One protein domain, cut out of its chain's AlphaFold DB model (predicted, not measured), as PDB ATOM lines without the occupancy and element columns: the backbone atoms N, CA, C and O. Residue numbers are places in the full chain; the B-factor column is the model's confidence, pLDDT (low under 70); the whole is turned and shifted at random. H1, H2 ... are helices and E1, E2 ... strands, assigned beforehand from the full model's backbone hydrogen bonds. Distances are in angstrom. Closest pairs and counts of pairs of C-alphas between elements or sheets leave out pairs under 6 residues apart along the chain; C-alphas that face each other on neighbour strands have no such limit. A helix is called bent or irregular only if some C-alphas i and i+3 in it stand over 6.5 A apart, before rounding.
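What this domain is: This is residues 89 to 187 of the 249 residues of an uncharacterized protein of Paramuricea clavata (UniProt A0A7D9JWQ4). A small core of helices, with H3 between H1 and H2, has the short hairpin of E1 and E2 near residues 98 to 103 of H1 and 142 to 146 of H3, while H4 packs with its second half on H2. The long loop of the hairpin, residues 154 to 169, lies at one end of the longest axis, and residues 186 to 187, which follow H4, lie at the other. The printed part has 99 residues, with four named helices and two named strands in the order H1, H2, H3, E1, E2, H4; the sheet, E1 then E2, is antiparallel. The class is mostly helix. The whole is compact, with a radius of gyration of the C-alphas of 12.9 A, yet elongated, spanning 42 by 26 by 23 A.

Where its parts are: The strands E1, residues 151 to 153, and E2, residues 170 to 172, measure 6.5 A and 6.6 A; C-alpha 151 is at (85.320, -0.047, -100.999). H3, residues 134 to 147, is the longest helix at 20.6 A. H1, residues 93 to 103, measures 15.3 A and begins with C-alpha 93 at (72.172, 7.645, -95.067). H2, residues 114 to 124, measures 14.2 A. H4, residues 174 to 185, measures 18.0 A and ends with C-alpha 185 at (79.320, -21.206, -94.742). H2 and H3 are irregular, but only just: C-alphas 116 and 119 are 6.7 A apart, and C-alphas 136 and 139 are 6.6 A apart.

How they stand to each other: E1 and E2 are a hairpin, antiparallel at 152 degrees between their directions; N 152 and O 171 are 2.9 A apart and N 171 and O 152 2.8 A apart, both within hydrogen-bond range. The closest C-alphas of H1 and E2 are those of Ala 103 and Val 172, 5.9 A apart. Those of H3 and E1 are Leu 145 and Ile 151, 6.2 A apart. H3 touches H1 with residues 138 to 143 alone, closest at the C-alphas of Ala 96 and Leu 139, 5.2 A apart; their lines are only just about perpendicular, at 70.2 degrees. H2 and H3 touch, closest at the C-alphas of Met 114 and Lys 134, 6.2 A apart, and run the same way at a shallow tilt of 29 degrees. H4 touches H2 with residues 179 to 184 alone, closest at the C-alphas of Pro 120 and Ala 183, 5.7 A apart; they run opposite ways at a steep tilt of 64 degrees. H3 and H4 are apart, and so are H1 and H2. Every O i to N i+4 pair is within hydrogen-bond range in H1; the counts are 5 of 7 in H2, 7 of 10 in H3 and 7 of 8 in H4.

The domain as a whole: The two C-alphas farthest apart are those of Asp 157 and Thr 187, at 42.1 A. The printed part has no cut. The link from E1 to E2, 16 residues, is long. The mean pLDDT of the printed part is 89.6; residues 157 to 158 and 185 to 187 are under 70.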
ATOM      1  N   SER A  89      82.901  10.523 -91.268       90.56
ATOM      2  CA  SER A  89      81.924  10.744 -90.199       90.56
ATOM      3  C   SER A  89      80.661  11.451 -90.691       90.56
ATOM      4  O   SER A  89      79.573  11.117 -90.210       90.56
ATOM      5  N   ASP A  90      80.789  12.314 -91.699       90.56
ATOM      6  CA  ASP A  90      79.705  13.112 -92.283       90.56
ATOM      7  C   ASP A  90      78.904  12.374 -93.363       90.56
ATOM      8  O   ASP A  90      78.052  12.964 -94.034       90.56
ATOM      9  N   MET A  91      79.157  11.079 -93.556       93.81
ATOM     10  CA  MET A  91      78.430  10.289 -94.536       93.81
ATOM     11  C   MET A  91      76.923  10.272 -94.253       93.81
ATOM     12  O   MET A  91      76.473   9.947 -93.153       93.81
ATOM     13  N   THR A  92      76.138  10.555 -95.292       94.50
ATOM     14  CA  THR A  92      74.673  10.547 -95.231       94.50
ATOM     15  C   THR A  92      74.110   9.132 -95.358       94.50
ATOM     16  O   THR A  92      74.737   8.228 -95.919       94.50
ATOM     17  N   GLU A  93      72.873   8.928 -94.902       94.00
ATOM     18  CA  GLU A  93      72.172   7.645 -95.067       94.00
ATOM     19  C   GLU A  93      71.972   7.274 -96.546       94.00
ATOM     20  O   GLU A  93      72.114   6.105 -96.916       94.00
ATOM     21  N   LYS A  94      71.708   8.272 -97.407       93.75
ATOM     22  CA  LYS A  94      71.577   8.090 -98.863       93.75
ATOM     23  C   LYS A  94      72.874   7.523 -99.457       93.75
ATOM     24  O   LYS A  94      72.829   6.547-100.211       93.75
ATOM     25  N   SER A  95      74.027   8.075 -99.080       94.50
ATOM     26  CA  SER A  95      75.338   7.590 -99.533       94.50
ATOM     27  C   SER A  95      75.675   6.214 -98.962       94.50
ATOM     28  O   SER A  95      76.059   5.316 -99.714       94.50
ATOM     29  N   ALA A  96      75.412   5.983 -97.673       96.12
ATOM     30  CA  ALA A  96      75.587   4.669 -97.060       96.12
ATOM     31  C   ALA A  96      74.755   3.579 -97.759       96.12
ATOM     32  O   ALA A  96      75.258   2.484 -98.022       96.12
ATOM     33  N   LYS A  97      73.502   3.877 -98.129       95.88
ATOM     34  CA  LYS A  97      72.648   2.969 -98.911       95.88
ATOM     35  C   LYS A  97      73.316   2.591-100.236       95.88
ATOM     36  O   LYS A  97      73.386   1.405-100.550       95.88
ATOM     37  N   LYS A  98      73.843   3.563-100.989       95.62
ATOM     38  CA  LYS A  98      74.527   3.313-102.273       95.62
ATOM     39  C   LYS A  98      75.778   2.443-102.103       95.62
ATOM     40  O   LYS A  98      75.960   1.505-102.878       95.62
ATOM     41  N   ILE A  99      76.579   2.684-101.065       95.62
ATOM     42  CA  ILE A  99      77.753   1.862-100.727       95.62
ATOM     43  C   ILE A  99      77.354   0.402-100.504       95.62
ATOM     44  O   ILE A  99      77.908  -0.496-101.136       95.62
ATOM     45  N   ILE A 100      76.351   0.155 -99.658       96.25
ATOM     46  CA  ILE A 100      75.900  -1.210 -99.353       96.25
ATOM     47  C   ILE A 100      75.328  -1.901-100.598       96.25
ATOM     48  O   ILE A 100      75.629  -3.065-100.852       96.25
ATOM     49  N   LEU A 101      74.534  -1.195-101.403       95.25
ATOM     50  CA  LEU A 101      73.990  -1.743-102.647       95.25
ATOM     51  C   LEU A 101      75.083  -2.114-103.656       95.25
ATOM     52  O   LEU A 101      74.969  -3.135-104.338       95.25
ATOM     53  N   THR A 102      76.147  -1.314-103.724       94.94
ATOM     54  CA  THR A 102      77.305  -1.582-104.587       94.94
ATOM     55  C   THR A 102      78.087  -2.791-104.082       94.94
ATOM     56  O   THR A 102      78.375  -3.689-104.868       94.94
ATOM     57  N   ALA A 103      78.323  -2.885-102.769       93.94
ATOM     58  CA  ALA A 103      79.032  -4.004-102.143       93.94
ATOM     59  C   ALA A 103      78.421  -5.375-102.481       93.94
ATOM     60  O   ALA A 103      79.147  -6.333-102.746       93.94
ATOM     61  N   PHE A 104      77.087  -5.468-102.506       93.00
ATOM     62  CA  PHE A 104      76.367  -6.701-102.849       93.00
ATOM     63  C   PHE A 104      76.003  -6.822-104.335       93.00
ATOM     64  O   PHE A 104      75.450  -7.844-104.734       93.00
ATOM     65  N   ASN A 105      76.302  -5.809-105.151       92.81
ATOM     66  CA  ASN A 105      75.900  -5.721-106.554       92.81
ATOM     67  C   ASN A 105      74.377  -5.872-106.778       92.81
ATOM     68  O   ASN A 105      73.928  -6.632-107.632       92.81
ATOM     69  N   VAL A 106      73.568  -5.152-105.992       93.75
ATOM     70  CA  VAL A 106      72.093  -5.222-106.043       93.75
ATOM     71  C   VAL A 106      71.489  -3.848-106.301       93.75
ATOM     72  O   VAL A 106      71.955  -2.865-105.728       93.75
ATOM     73  N   CYS A 107      70.458  -3.744-107.141       91.19
ATOM     74  CA  CYS A 107      69.832  -2.459-107.476       91.19
ATOM     75  C   CYS A 107      69.073  -1.855-106.290       91.19
ATOM     76  O   CYS A 107      69.262  -0.678-105.990       91.19
ATOM     77  N   ASP A 108      68.318  -2.688-105.569       93.12
ATOM     78  CA  ASP A 108      67.382  -2.237-104.547       93.12
ATOM     79  C   ASP A 108      67.667  -2.792-103.162       93.12
ATOM     80  O   ASP A 108      68.126  -3.916-102.954       93.12
ATOM     81  N   LEU A 109      67.307  -1.983-102.170       93.56
ATOM     82  CA  LEU A 109      67.491  -2.347-100.778       93.56
ATOM     83  C   LEU A 109      66.533  -3.467-100.367       93.56
ATOM     84  O   LEU A 109      66.885  -4.252 -99.492       93.56
ATOM     85  N   GLN A 110      65.351  -3.584-100.980       93.38
ATOM     86  CA  GLN A 110      64.356  -4.618-100.659       93.38
ATOM     87  C   GLN A 110      64.900  -6.040-100.840       93.38
ATOM     88  O   GLN A 110      64.673  -6.890 -99.982       93.38
ATOM     89  N   SER A 111      65.714  -6.255-101.871       92.69
ATOM     90  CA  SER A 111      66.386  -7.523-102.164       92.69
ATOM     91  C   SER A 111      67.409  -7.934-101.096       92.69
ATOM     92  O   SER A 111      67.747  -9.111-100.968       92.69
ATOM     93  N   LEU A 112      67.882  -6.987-100.278       93.88
ATOM     94  CA  LEU A 112      68.766  -7.274 -99.154       93.88
ATOM     95  C   LEU A 112      67.969  -7.713 -97.923       93.88
ATOM     96  O   LEU A 112      67.057  -7.038 -97.441       93.88
ATOM     97  N   THR A 113      68.379  -8.835 -97.346       94.50
ATOM     98  CA  THR A 113      67.814  -9.371 -96.102       94.50
ATOM     99  C   THR A 113      68.835  -9.334 -94.972       94.50
ATOM    100  O   THR A 113      70.023  -9.588 -95.186       94.50
ATOM    101  N   MET A 114      68.366  -9.063 -93.748       93.88
ATOM    102  CA  MET A 114      69.221  -8.994 -92.555       93.88
ATOM    103  C   MET A 114      70.033 -10.277 -92.362       93.88
ATOM    104  O   MET A 114      71.255 -10.223 -92.284       93.88
ATOM    105  N   LYS A 115      69.361 -11.434 -92.332       92.81
ATOM    106  CA  LYS A 115      69.988 -12.722 -92.000       92.81
ATOM    107  C   LYS A 115      71.021 -13.184 -93.031       92.81
ATOM    108  O   LYS A 115      72.054 -13.702 -92.630       92.81
ATOM    109  N   LYS A 116      70.748 -13.012 -94.330       91.38
ATOM    110  CA  LYS A 116      71.617 -13.541 -95.398       91.38
ATOM    111  C   LYS A 116      72.755 -12.593 -95.782       91.38
ATOM    112  O   LYS A 116      73.819 -13.060 -96.163       91.38
ATOM    113  N   HIS A 117      72.539 -11.280 -95.687       93.94
ATOM    114  CA  HIS A 117      73.471 -10.292 -96.239       93.94
ATOM    115  C   HIS A 117      74.113  -9.447 -95.139       93.94
ATOM    116  O   HIS A 117      75.324  -9.490 -94.939       93.94
ATOM    117  N   LEU A 118      73.297  -8.711 -94.379       94.75
ATOM    118  CA  LEU A 118      73.808  -7.681 -93.470       94.75
ATOM    119  C   LEU A 118      74.434  -8.255 -92.193       94.75
ATOM    120  O   LEU A 118      75.434  -7.727 -91.717       94.75
ATOM    121  N   VAL A 119      73.884  -9.341 -91.643       93.88
ATOM    122  CA  VAL A 119      74.435  -9.991 -90.445       93.88
ATOM    123  C   VAL A 119      75.803 -10.625 -90.730       93.88
ATOM    124  O   VAL A 119      76.733 -10.303 -89.988       93.88
ATOM    125  N   PRO A 120      75.995 -11.449 -91.781       94.06
ATOM    126  CA  PRO A 120      77.323 -11.960 -92.132       94.06
ATOM    127  C   PRO A 120      78.336 -10.839 -92.357       94.06
ATOM    128  O   PRO A 120      79.413 -10.860 -91.767       94.06
ATOM    129  N   LEU A 121      77.946  -9.800 -93.100       93.88
ATOM    130  CA  LEU A 121      78.788  -8.628 -93.328       93.88
ATOM    131  C   LEU A 121      79.177  -7.928 -92.020       93.88
ATOM    132  O   LEU A 121      80.339  -7.598 -91.811       93.88
ATOM    133  N   SER A 122      78.230  -7.755 -91.095       94.50
ATOM    134  CA  SER A 122      78.511  -7.150 -89.790       94.50
ATOM    135  C   SER A 122      79.488  -7.961 -88.944       94.50
ATOM    136  O   SER A 122      80.220  -7.371 -88.158       94.50
ATOM    137  N   LYS A 123      79.537  -9.289 -89.109       93.50
ATOM    138  CA  LYS A 123      80.519 -10.136 -88.422       93.50
ATOM    139  C   LYS A 123      81.917  -9.933 -88.996       93.50
ATOM    140  O   LYS A 123      82.845  -9.733 -88.224       93.50
ATOM    141  N   VAL A 124      82.039  -9.928 -90.325       91.75
ATOM    142  CA  VAL A 124      83.311  -9.682 -91.030       91.75
ATOM    143  C   VAL A 124      83.887  -8.321 -90.638       91.75
ATOM    144  O   VAL A 124      85.060  -8.205 -90.312       91.75
ATOM    145  N   VAL A 125      83.032  -7.303 -90.611       93.19
ATOM    146  CA  VAL A 125      83.418  -5.907 -90.372       93.19
ATOM    147  C   VAL A 125      83.375  -5.538 -88.870       93.19
ATOM    148  O   VAL A 125      83.632  -4.403 -88.477       93.19
ATOM    149  N   ASN A 126      83.058  -6.505 -88.001       94.50
ATOM    150  CA  ASN A 126      82.953  -6.361 -86.544       94.50
ATOM    151  C   ASN A 126      82.031  -5.212 -86.066       94.50
ATOM    152  O   ASN A 126      82.332  -4.467 -85.130       94.50
ATOM    153  N   VAL A 127      80.869  -5.066 -86.704       95.75
ATOM    154  CA  VAL A 127      79.831  -4.097 -86.331       95.75
ATOM    155  C   VAL A 127      78.759  -4.766 -85.476       95.75
ATOM    156  O   VAL A 127      78.151  -5.771 -85.848       95.75
ATOM    157  N   LYS A 128      78.453  -4.156 -84.325       95.38
ATOM    158  CA  LYS A 128      77.344  -4.593 -83.467       95.38
ATOM    159  C   LYS A 128      76.005  -4.421 -84.195       95.38
ATOM    160  O   LYS A 128      75.611  -3.301 -84.520       95.38
ATOM    161  N   HIS A 129      75.294  -5.531 -84.389       93.12
ATOM    162  CA  HIS A 129      74.004  -5.581 -85.092       93.12
ATOM    163  C   HIS A 129      72.821  -6.004 -84.206       93.12
ATOM    164  O   HIS A 129      71.676  -5.933 -84.652       93.12
ATOM    165  N   ARG A 130      73.060  -6.447 -82.959       91.25
ATOM    166  CA  ARG A 130      71.975  -6.788 -82.021       91.25
ATOM    167  C   ARG A 130      71.072  -5.561 -81.854       91.25
ATOM    168  O   ARG A 130      71.589  -4.454 -81.749       91.25
ATOM    169  N   SER A 131      69.757  -5.784 -81.895       90.44
ATOM    170  CA  SER A 131      68.688  -4.775 -81.774       90.44
ATOM    171  C   SER A 131      68.642  -3.655 -82.824       90.44
ATOM    172  O   SER A 131      67.821  -2.754 -82.678       90.44
ATOM    173  N   LYS A 132      69.457  -3.695 -83.888       92.25
ATOM    174  CA  LYS A 132      69.380  -2.707 -84.976       92.25
ATOM    175  C   LYS A 132      68.516  -3.209 -86.125       92.25
ATOM    176  O   LYS A 132      68.655  -4.348 -86.575       92.25
ATOM    177  N   GLY A 133      67.649  -2.331 -86.619       94.50
ATOM    178  CA  GLY A 133      66.885  -2.577 -87.837       94.50
ATOM    179  C   GLY A 133      67.763  -2.552 -89.091       94.50
ATOM    180  O   GLY A 133      68.909  -2.104 -89.071       94.50
ATOM    181  N   LYS A 134      67.185  -2.987 -90.214       94.38
ATOM    182  CA  LYS A 134      67.841  -3.021 -91.530       94.38
ATOM    183  C   LYS A 134      68.458  -1.681 -91.925       94.38
ATOM    184  O   LYS A 134      69.631  -1.638 -92.270       94.38
ATOM    185  N   TYR A 135      67.683  -0.604 -91.825       95.88
ATOM    186  CA  TYR A 135      68.098   0.745 -92.218       95.88
ATOM    187  C   TYR A 135      69.155   1.330 -91.273       95.88
ATOM    188  O   TYR A 135      70.186   1.822 -91.719       95.88
ATOM    189  N   GLN A 136      68.963   1.158 -89.963       95.50
ATOM    190  CA  GLN A 136      69.888   1.633 -88.925       95.50
ATOM    191  C   GLN A 136      71.280   0.988 -89.009       95.50
ATOM    192  O   GLN A 136      72.254   1.532 -88.485       95.50
ATOM    193  N   LEU A 137      71.383  -0.195 -89.620       95.88
ATOM    194  CA  LEU A 137      72.645  -0.912 -89.761       95.88
ATOM    195  C   LEU A 137      73.459  -0.456 -90.984       95.88
ATOM    196  O   LEU A 137      74.667  -0.677 -91.009       95.88
ATOM    197  N   LEU A 138      72.841   0.206 -91.968       96.00
ATOM    198  CA  LEU A 138      73.514   0.590 -93.218       96.00
ATOM    199  C   LEU A 138      74.647   1.584 -92.978       96.00
ATOM    200  O   LEU A 138      75.761   1.365 -93.441       96.00
ATOM    201  N   LEU A 139      74.372   2.643 -92.216       96.19
ATOM    202  CA  LEU A 139      75.335   3.704 -91.941       96.19
ATOM    203  C   LEU A 139      76.615   3.202 -91.241       96.19
ATOM    204  O   LEU A 139      77.702   3.432 -91.773       96.19
ATOM    205  N   PRO A 140      76.547   2.483 -90.099       96.75
ATOM    206  CA  PRO A 140      77.756   1.991 -89.438       96.75
ATOM    207  C   PRO A 140      78.506   0.937 -90.263       96.75
ATOM    208  O   PRO A 140      79.731   0.888 -90.192       96.75
ATOM    209  N   LEU A 141      77.804   0.113 -91.052       96.31
ATOM    210  CA  LEU A 141      78.455  -0.840 -91.955       96.31
ATOM    211  C   LEU A 141      79.217  -0.125 -93.068       96.31
ATOM    212  O   LEU A 141      80.377  -0.443 -93.302       96.31
ATOM    213  N   ALA A 142      78.583   0.844 -93.726       96.62
ATOM    214  CA  ALA A 142      79.204   1.600 -94.803       96.62
ATOM    215  C   ALA A 142      80.469   2.324 -94.318       96.62
ATOM    216  O   ALA A 142      81.500   2.226 -94.976       96.62
ATOM    217  N   LYS A 143      80.421   2.965 -93.136       96.00
ATOM    218  CA  LYS A 143      81.588   3.654 -92.552       96.00
ATOM    219  C   LYS A 143      82.754   2.689 -92.388       96.00
ATOM    220  O   LYS A 143      83.848   2.934 -92.880       96.00
ATOM    221  N   LYS A 144      82.482   1.538 -91.777       96.00
ATOM    222  CA  LYS A 144      83.511   0.534 -91.523       96.00
ATOM    223  C   LYS A 144      84.032  -0.151 -92.784       96.00
ATOM    224  O   LYS A 144      85.192  -0.534 -92.808       96.00
ATOM    225  N   LEU A 145      83.217  -0.293 -93.829       94.88
ATOM    226  CA  LEU A 145      83.667  -0.830 -95.117       94.88
ATOM    227  C   LEU A 145      84.661   0.094 -95.818       94.88
ATOM    228  O   LEU A 145      85.633  -0.391 -96.394       94.88
ATOM    229  N   VAL A 146      84.411   1.402 -95.753       94.06
ATOM    230  CA  VAL A 146      85.326   2.419 -96.278       94.06
ATOM    231  C   VAL A 146      86.596   2.469 -95.428       94.06
ATOM    232  O   VAL A 146      87.686   2.380 -95.979       94.06
ATOM    233  N   GLU A 147      86.471   2.518 -94.096       93.94
ATOM    234  CA  GLU A 147      87.620   2.497 -93.172       93.94
ATOM    235  C   GLU A 147      88.505   1.253 -93.358       93.94
ATOM    236  O   GLU A 147      89.726   1.345 -93.284       93.94
ATOM    237  N   ALA A 148      87.903   0.088 -93.617       91.69
ATOM    238  CA  ALA A 148      88.627  -1.158 -93.862       91.69
ATOM    239  C   ALA A 148      89.236  -1.252 -95.276       91.69
ATOM    240  O   ALA A 148      89.915  -2.230 -95.580       91.69
ATOM    241  N   GLY A 149      88.982  -0.278 -96.158       91.50
ATOM    242  CA  GLY A 149      89.498  -0.267 -97.530       91.50
ATOM    243  C   GLY A 149      88.848  -1.296 -98.462       91.50
ATOM    244  O   GLY A 149      89.377  -1.581 -99.536       91.50
ATOM    245  N   HIS A 150      87.698  -1.864 -98.083       92.31
ATOM    246  CA  HIS A 150      86.972  -2.820 -98.924       92.31
ATOM    247  C   HIS A 150      86.233  -2.150-100.083       92.31
ATOM    248  O   HIS A 150      85.888  -2.817-101.060       92.31
ATOM    249  N   ILE A 151      85.964  -0.851 -99.966       92.44
ATOM    250  CA  ILE A 151      85.320  -0.047-100.999       92.44
ATOM    251  C   ILE A 151      86.232   1.131-101.289       92.44
ATOM    252  O   ILE A 151      86.524   1.928-100.397       92.44
ATOM    253  N   LYS A 152      86.684   1.211-102.539       91.12
ATOM    254  CA  LYS A 152      87.468   2.330-103.051       91.12
ATOM    255  C   LYS A 152      86.525   3.286-103.754       91.12
ATOM    256  O   LYS A 152      85.624   2.863-104.476       91.12
ATOM    257  N   ILE A 153      86.718   4.570-103.504       90.56
ATOM    258  CA  ILE A 153      85.956   5.621-104.163       90.56
ATOM    259  C   ILE A 153      86.887   6.184-105.225       90.56
ATOM    260  O   ILE A 153      87.943   6.717-104.890       90.56
ATOM    261  N   ASN A 154      86.533   5.970-106.485       86.25
ATOM    262  CA  ASN A 154      87.329   6.389-107.624       86.25
ATOM    263  C   ASN A 154      86.881   7.808-107.989       86.25
ATOM    264  O   ASN A 154      85.860   7.990-108.651       86.25
ATOM    265  N   VAL A 155      87.574   8.809-107.447       81.38
ATOM    266  CA  VAL A 155      87.331  10.226-107.744       81.38
ATOM    267  C   VAL A 155      88.628  10.805-108.286       81.38
ATOM    268  O   VAL A 155      89.671  10.646-107.658       81.38
ATOM    269  N   ASP A 156      88.546  11.447-109.451       73.44
ATOM    270  CA  ASP A 156      89.699  12.009-110.169       73.44
ATOM    271  C   ASP A 156      90.293  13.245-109.471       73.44
ATOM    272  O   ASP A 156      91.474  13.545-109.626       73.44
ATOM    273  N   ASP A 157      89.484  13.938-108.669       65.69
ATOM    274  CA  ASP A 157      89.892  15.072-107.851       65.69
ATOM    275  C   ASP A 157      90.055  14.597-106.401       65.69
ATOM    276  O   ASP A 157      89.117  14.027-105.844       65.69
ATOM    277  N   ASP A 158      91.201  14.868-105.760       69.00
ATOM    278  CA  ASP A 158      91.621  14.420-104.408       69.00
ATOM    279  C   ASP A 158      90.621  14.680-103.246       69.00
ATOM    280  O   ASP A 158      90.900  14.402-102.076       69.00
ATOM    281  N   LYS A 159      89.441  15.238-103.529       78.69
ATOM    282  CA  LYS A 159      88.400  15.596-102.574       78.69
ATOM    283  C   LYS A 159      87.178  14.684-102.708       78.69
ATOM    284  O   LYS A 159      86.183  15.012-103.355       78.69
ATOM    285  N   VAL A 160      87.225  13.550-102.016       82.12
ATOM    286  CA  VAL A 160      86.083  12.632-101.896       82.12
ATOM    287  C   VAL A 160      84.920  13.319-101.174       82.12
ATOM    288  O   VAL A 160      85.091  13.849-100.078       82.12
ATOM    289  N   ASN A 161      83.721  13.283-101.764       86.75
ATOM    290  CA  ASN A 161      82.499  13.793-101.139       86.75
ATOM    291  C   ASN A 161      81.646  12.645-100.578       86.75
ATOM    292  O   ASN A 161      80.853  12.034-101.295       86.75
ATOM    293  N   TYR A 162      81.750  12.390 -99.273       88.06
ATOM    294  CA  TYR A 162      81.002  11.314 -98.608       88.06
ATOM    295  C   TYR A 162      79.504  11.602 -98.442       88.06
ATOM    296  O   TYR A 162      78.725  10.691 -98.137       88.06
ATOM    297  N   ARG A 163      79.064  12.851 -98.643       87.94
ATOM    298  CA  ARG A 163      77.647  13.212 -98.522       87.94
ATOM    299  C   ARG A 163      76.839  12.802 -99.737       87.94
ATOM    300  O   ARG A 163      75.712  12.337 -99.557       87.94
ATOM    301  N   ASN A 164      77.413  12.911-100.932       87.56
ATOM    302  CA  ASN A 164      76.720  12.617-102.182       87.56
ATOM    303  C   ASN A 164      77.543  11.702-103.093       87.56
ATOM    304  O   ASN A 164      78.042  12.110-104.139       87.56
ATOM    305  N   LEU A 165      77.664  10.438-102.693       90.00
ATOM    306  CA  LEU A 165      78.323   9.424-103.510       90.00
ATOM    307  C   LEU A 165      77.393   8.963-104.629       90.00
ATOM    308  O   LEU A 165      76.192   8.773-104.404       90.00
ATOM    309  N   LYS A 166      77.922   8.732-105.832       91.06
ATOM    310  CA  LYS A 166      77.196   8.024-106.892       91.06
ATOM    311  C   LYS A 166      77.610   6.564-106.903       91.06
ATOM    312  O   LYS A 166      78.665   6.186-106.418       91.06
ATOM    313  N   ARG A 167      76.743   5.722-107.460       90.19
ATOM    314  CA  ARG A 167      76.990   4.281-107.546       90.19
ATOM    315  C   ARG A 167      78.165   3.944-108.471       90.19
ATOM    316  O   ARG A 167      78.860   2.973-108.220       90.19
ATOM    317  N   ASN A 168      78.362   4.744-109.517       88.94
ATOM    318  CA  ASN A 168      79.386   4.511-110.537       88.94
ATOM    319  C   ASN A 168      80.802   4.828-110.040       88.94
ATOM    320  O   ASN A 168      81.757   4.278-110.570       88.94
ATOM    321  N   ASP A 169      80.918   5.657-109.003       89.69
ATOM    322  CA  ASP A 169      82.200   6.114-108.456       89.69
ATOM    323  C   ASP A 169      82.748   5.128-107.404       89.69
ATOM    324  O   ASP A 169      83.765   5.377-106.762       89.69
ATOM    325  N   LEU A 170      82.041   4.018-107.168       92.12
ATOM    326  CA  LEU A 170      82.346   3.047-106.125       92.12
ATOM    327  C   LEU A 170      82.865   1.751-106.736       92.12
ATOM    328  O   LEU A 170      82.166   1.075-107.491       92.12
ATOM    329  N   GLU A 171      84.060   1.355-106.319       91.56
ATOM    330  CA  GLU A 171      84.675   0.092-106.697       91.56
ATOM    331  C   GLU A 171      84.774  -0.833-105.480       91.56
ATOM    332  O   GLU A 171      85.230  -0.453-104.397       91.56
ATOM    333  N   VAL A 172      84.323  -2.074-105.650       91.88
ATOM    334  CA  VAL A 172      84.343  -3.089-104.593       91.88
ATOM    335  C   VAL A 172      85.621  -3.903-104.710       91.88
ATOM    336  O   VAL A 172      85.864  -4.524-105.744       91.88
ATOM    337  N   SER A 173      86.393  -3.969-103.628       88.25
ATOM    338  CA  SER A 173      87.561  -4.843-103.556       88.25
ATOM    339  C   SER A 173      87.146  -6.319-103.597       88.25
ATOM    340  O   SER A 173      86.196  -6.735-102.924       88.25
ATOM    341  N   SER A 174      87.880  -7.126-104.363       80.25
ATOM    342  CA  SER A 174      87.635  -8.566-104.544       80.25
ATOM    343  C   SER A 174      87.586  -9.347-103.226       80.25
ATOM    344  O   SER A 174      86.811 -10.298-103.099       80.25
ATOM    345  N   ASP A 175      88.340  -8.903-102.219       82.44
ATOM    346  CA  ASP A 175      88.447  -9.567-100.916       82.44
ATOM    347  C   ASP A 175      87.112  -9.607-100.167       82.44
ATOM    348  O   ASP A 175      86.798 -10.581 -99.481       82.44
ATOM    349  N   LEU A 176      86.273  -8.580-100.341       84.25
ATOM    350  CA  LEU A 176      84.997  -8.488 -99.639       84.25
ATOM    351  C   LEU A 176      84.049  -9.626-100.039       84.25
ATOM    352  O   LEU A 176      83.357 -10.192 -99.190       84.25
ATOM    353  N   LYS A 177      84.039  -9.995-101.325       79.69
ATOM    354  CA  LYS A 177      83.182 -11.075-101.835       79.69
ATOM    355  C   LYS A 177      83.571 -12.418-101.223       79.69
ATOM    356  O   LYS A 177      82.694 -13.164-100.789       79.69
ATOM    357  N   LEU A 178      84.872 -12.693-101.133       79.44
ATOM    358  CA  LEU A 178      85.394 -13.928-100.543       79.44
ATOM    359  C   LEU A 178      85.050 -14.026 -99.051       79.44
ATOM    360  O   LEU A 178      84.606 -15.074 -98.581       79.44
ATOM    361  N   LEU A 179      85.171 -12.919 -98.315       81.19
ATOM    362  CA  LEU A 179      84.860 -12.878 -96.884       81.19
ATOM    363  C   LEU A 179      83.376 -13.124 -96.593       81.19
ATOM    364  O   LEU A 179      83.044 -13.823 -95.634       81.19
ATOM    365  N   ILE A 180      82.476 -12.587 -97.422       82.50
ATOM    366  CA  ILE A 180      81.029 -12.777 -97.247       82.50
ATOM    367  C   ILE A 180      80.638 -14.240 -97.483       82.50
ATOM    368  O   ILE A 180      79.876 -14.792 -96.688       82.50
ATOM    369  N   VAL A 181      81.172 -14.877 -98.531       81.69
ATOM    370  CA  VAL A 181      80.896 -16.292 -98.837       81.69
ATOM    371  C   VAL A 181      81.380 -17.190 -97.695       81.69
ATOM    372  O   VAL A 181      80.611 -18.006 -97.184       81.69
ATOM    373  N   ASN A 182      82.599 -16.963 -97.200       76.44
ATOM    374  CA  ASN A 182      83.154 -17.729 -96.081       76.44
ATOM    375  C   ASN A 182      82.335 -17.557 -94.788       76.44
ATOM    376  O   ASN A 182      82.094 -18.524 -94.061       76.44
ATOM    377  N   ALA A 183      81.854 -16.341 -94.510       78.31
ATOM    378  CA  ALA A 183      81.035 -16.062 -93.331       78.31
ATOM    379  C   ALA A 183      79.637 -16.706 -93.385       78.31
ATOM    380  O   ALA A 183      79.051 -16.977 -92.334       78.31
ATOM    381  N   GLN A 184      79.091 -16.948 -94.581       74.88
ATOM    382  CA  GLN A 184      77.817 -17.652 -94.754       74.88
ATOM    383  C   GLN A 184      77.967 -19.154 -94.473       74.88
ATOM    384  O   GLN A 184      77.148 -19.714 -93.740       74.88
ATOM    385  N   CYS A 185      79.043 -19.781 -94.959       64.25
ATOM    386  CA  CYS A 185      79.320 -21.206 -94.742       64.25
ATOM    387  C   CYS A 185      79.562 -21.557 -93.266       64.25
ATOM    388  O   CYS A 185      79.085 -22.580 -92.793       64.25
ATOM    389  N   ALA A 186      80.199 -20.680 -92.485       60.75
ATOM    390  CA  ALA A 186      80.490 -20.950 -91.072       60.75
ATOM    391  C   ALA A 186      79.247 -21.020 -90.150       60.75
ATOM    392  O   ALA A 186      79.374 -21.303 -88.960       60.75
ATOM    393  N   THR A 187      78.042 -20.722 -90.655       55.56
ATOM    394  CA  THR A 187      76.813 -20.691 -89.839       55.56
ATOM    395  C   THR A 187      75.920 -21.927 -89.960       55.56
ATOM    396  O   THR A 187      74.949 -22.014 -89.207       55.56
TER     397      THR A 187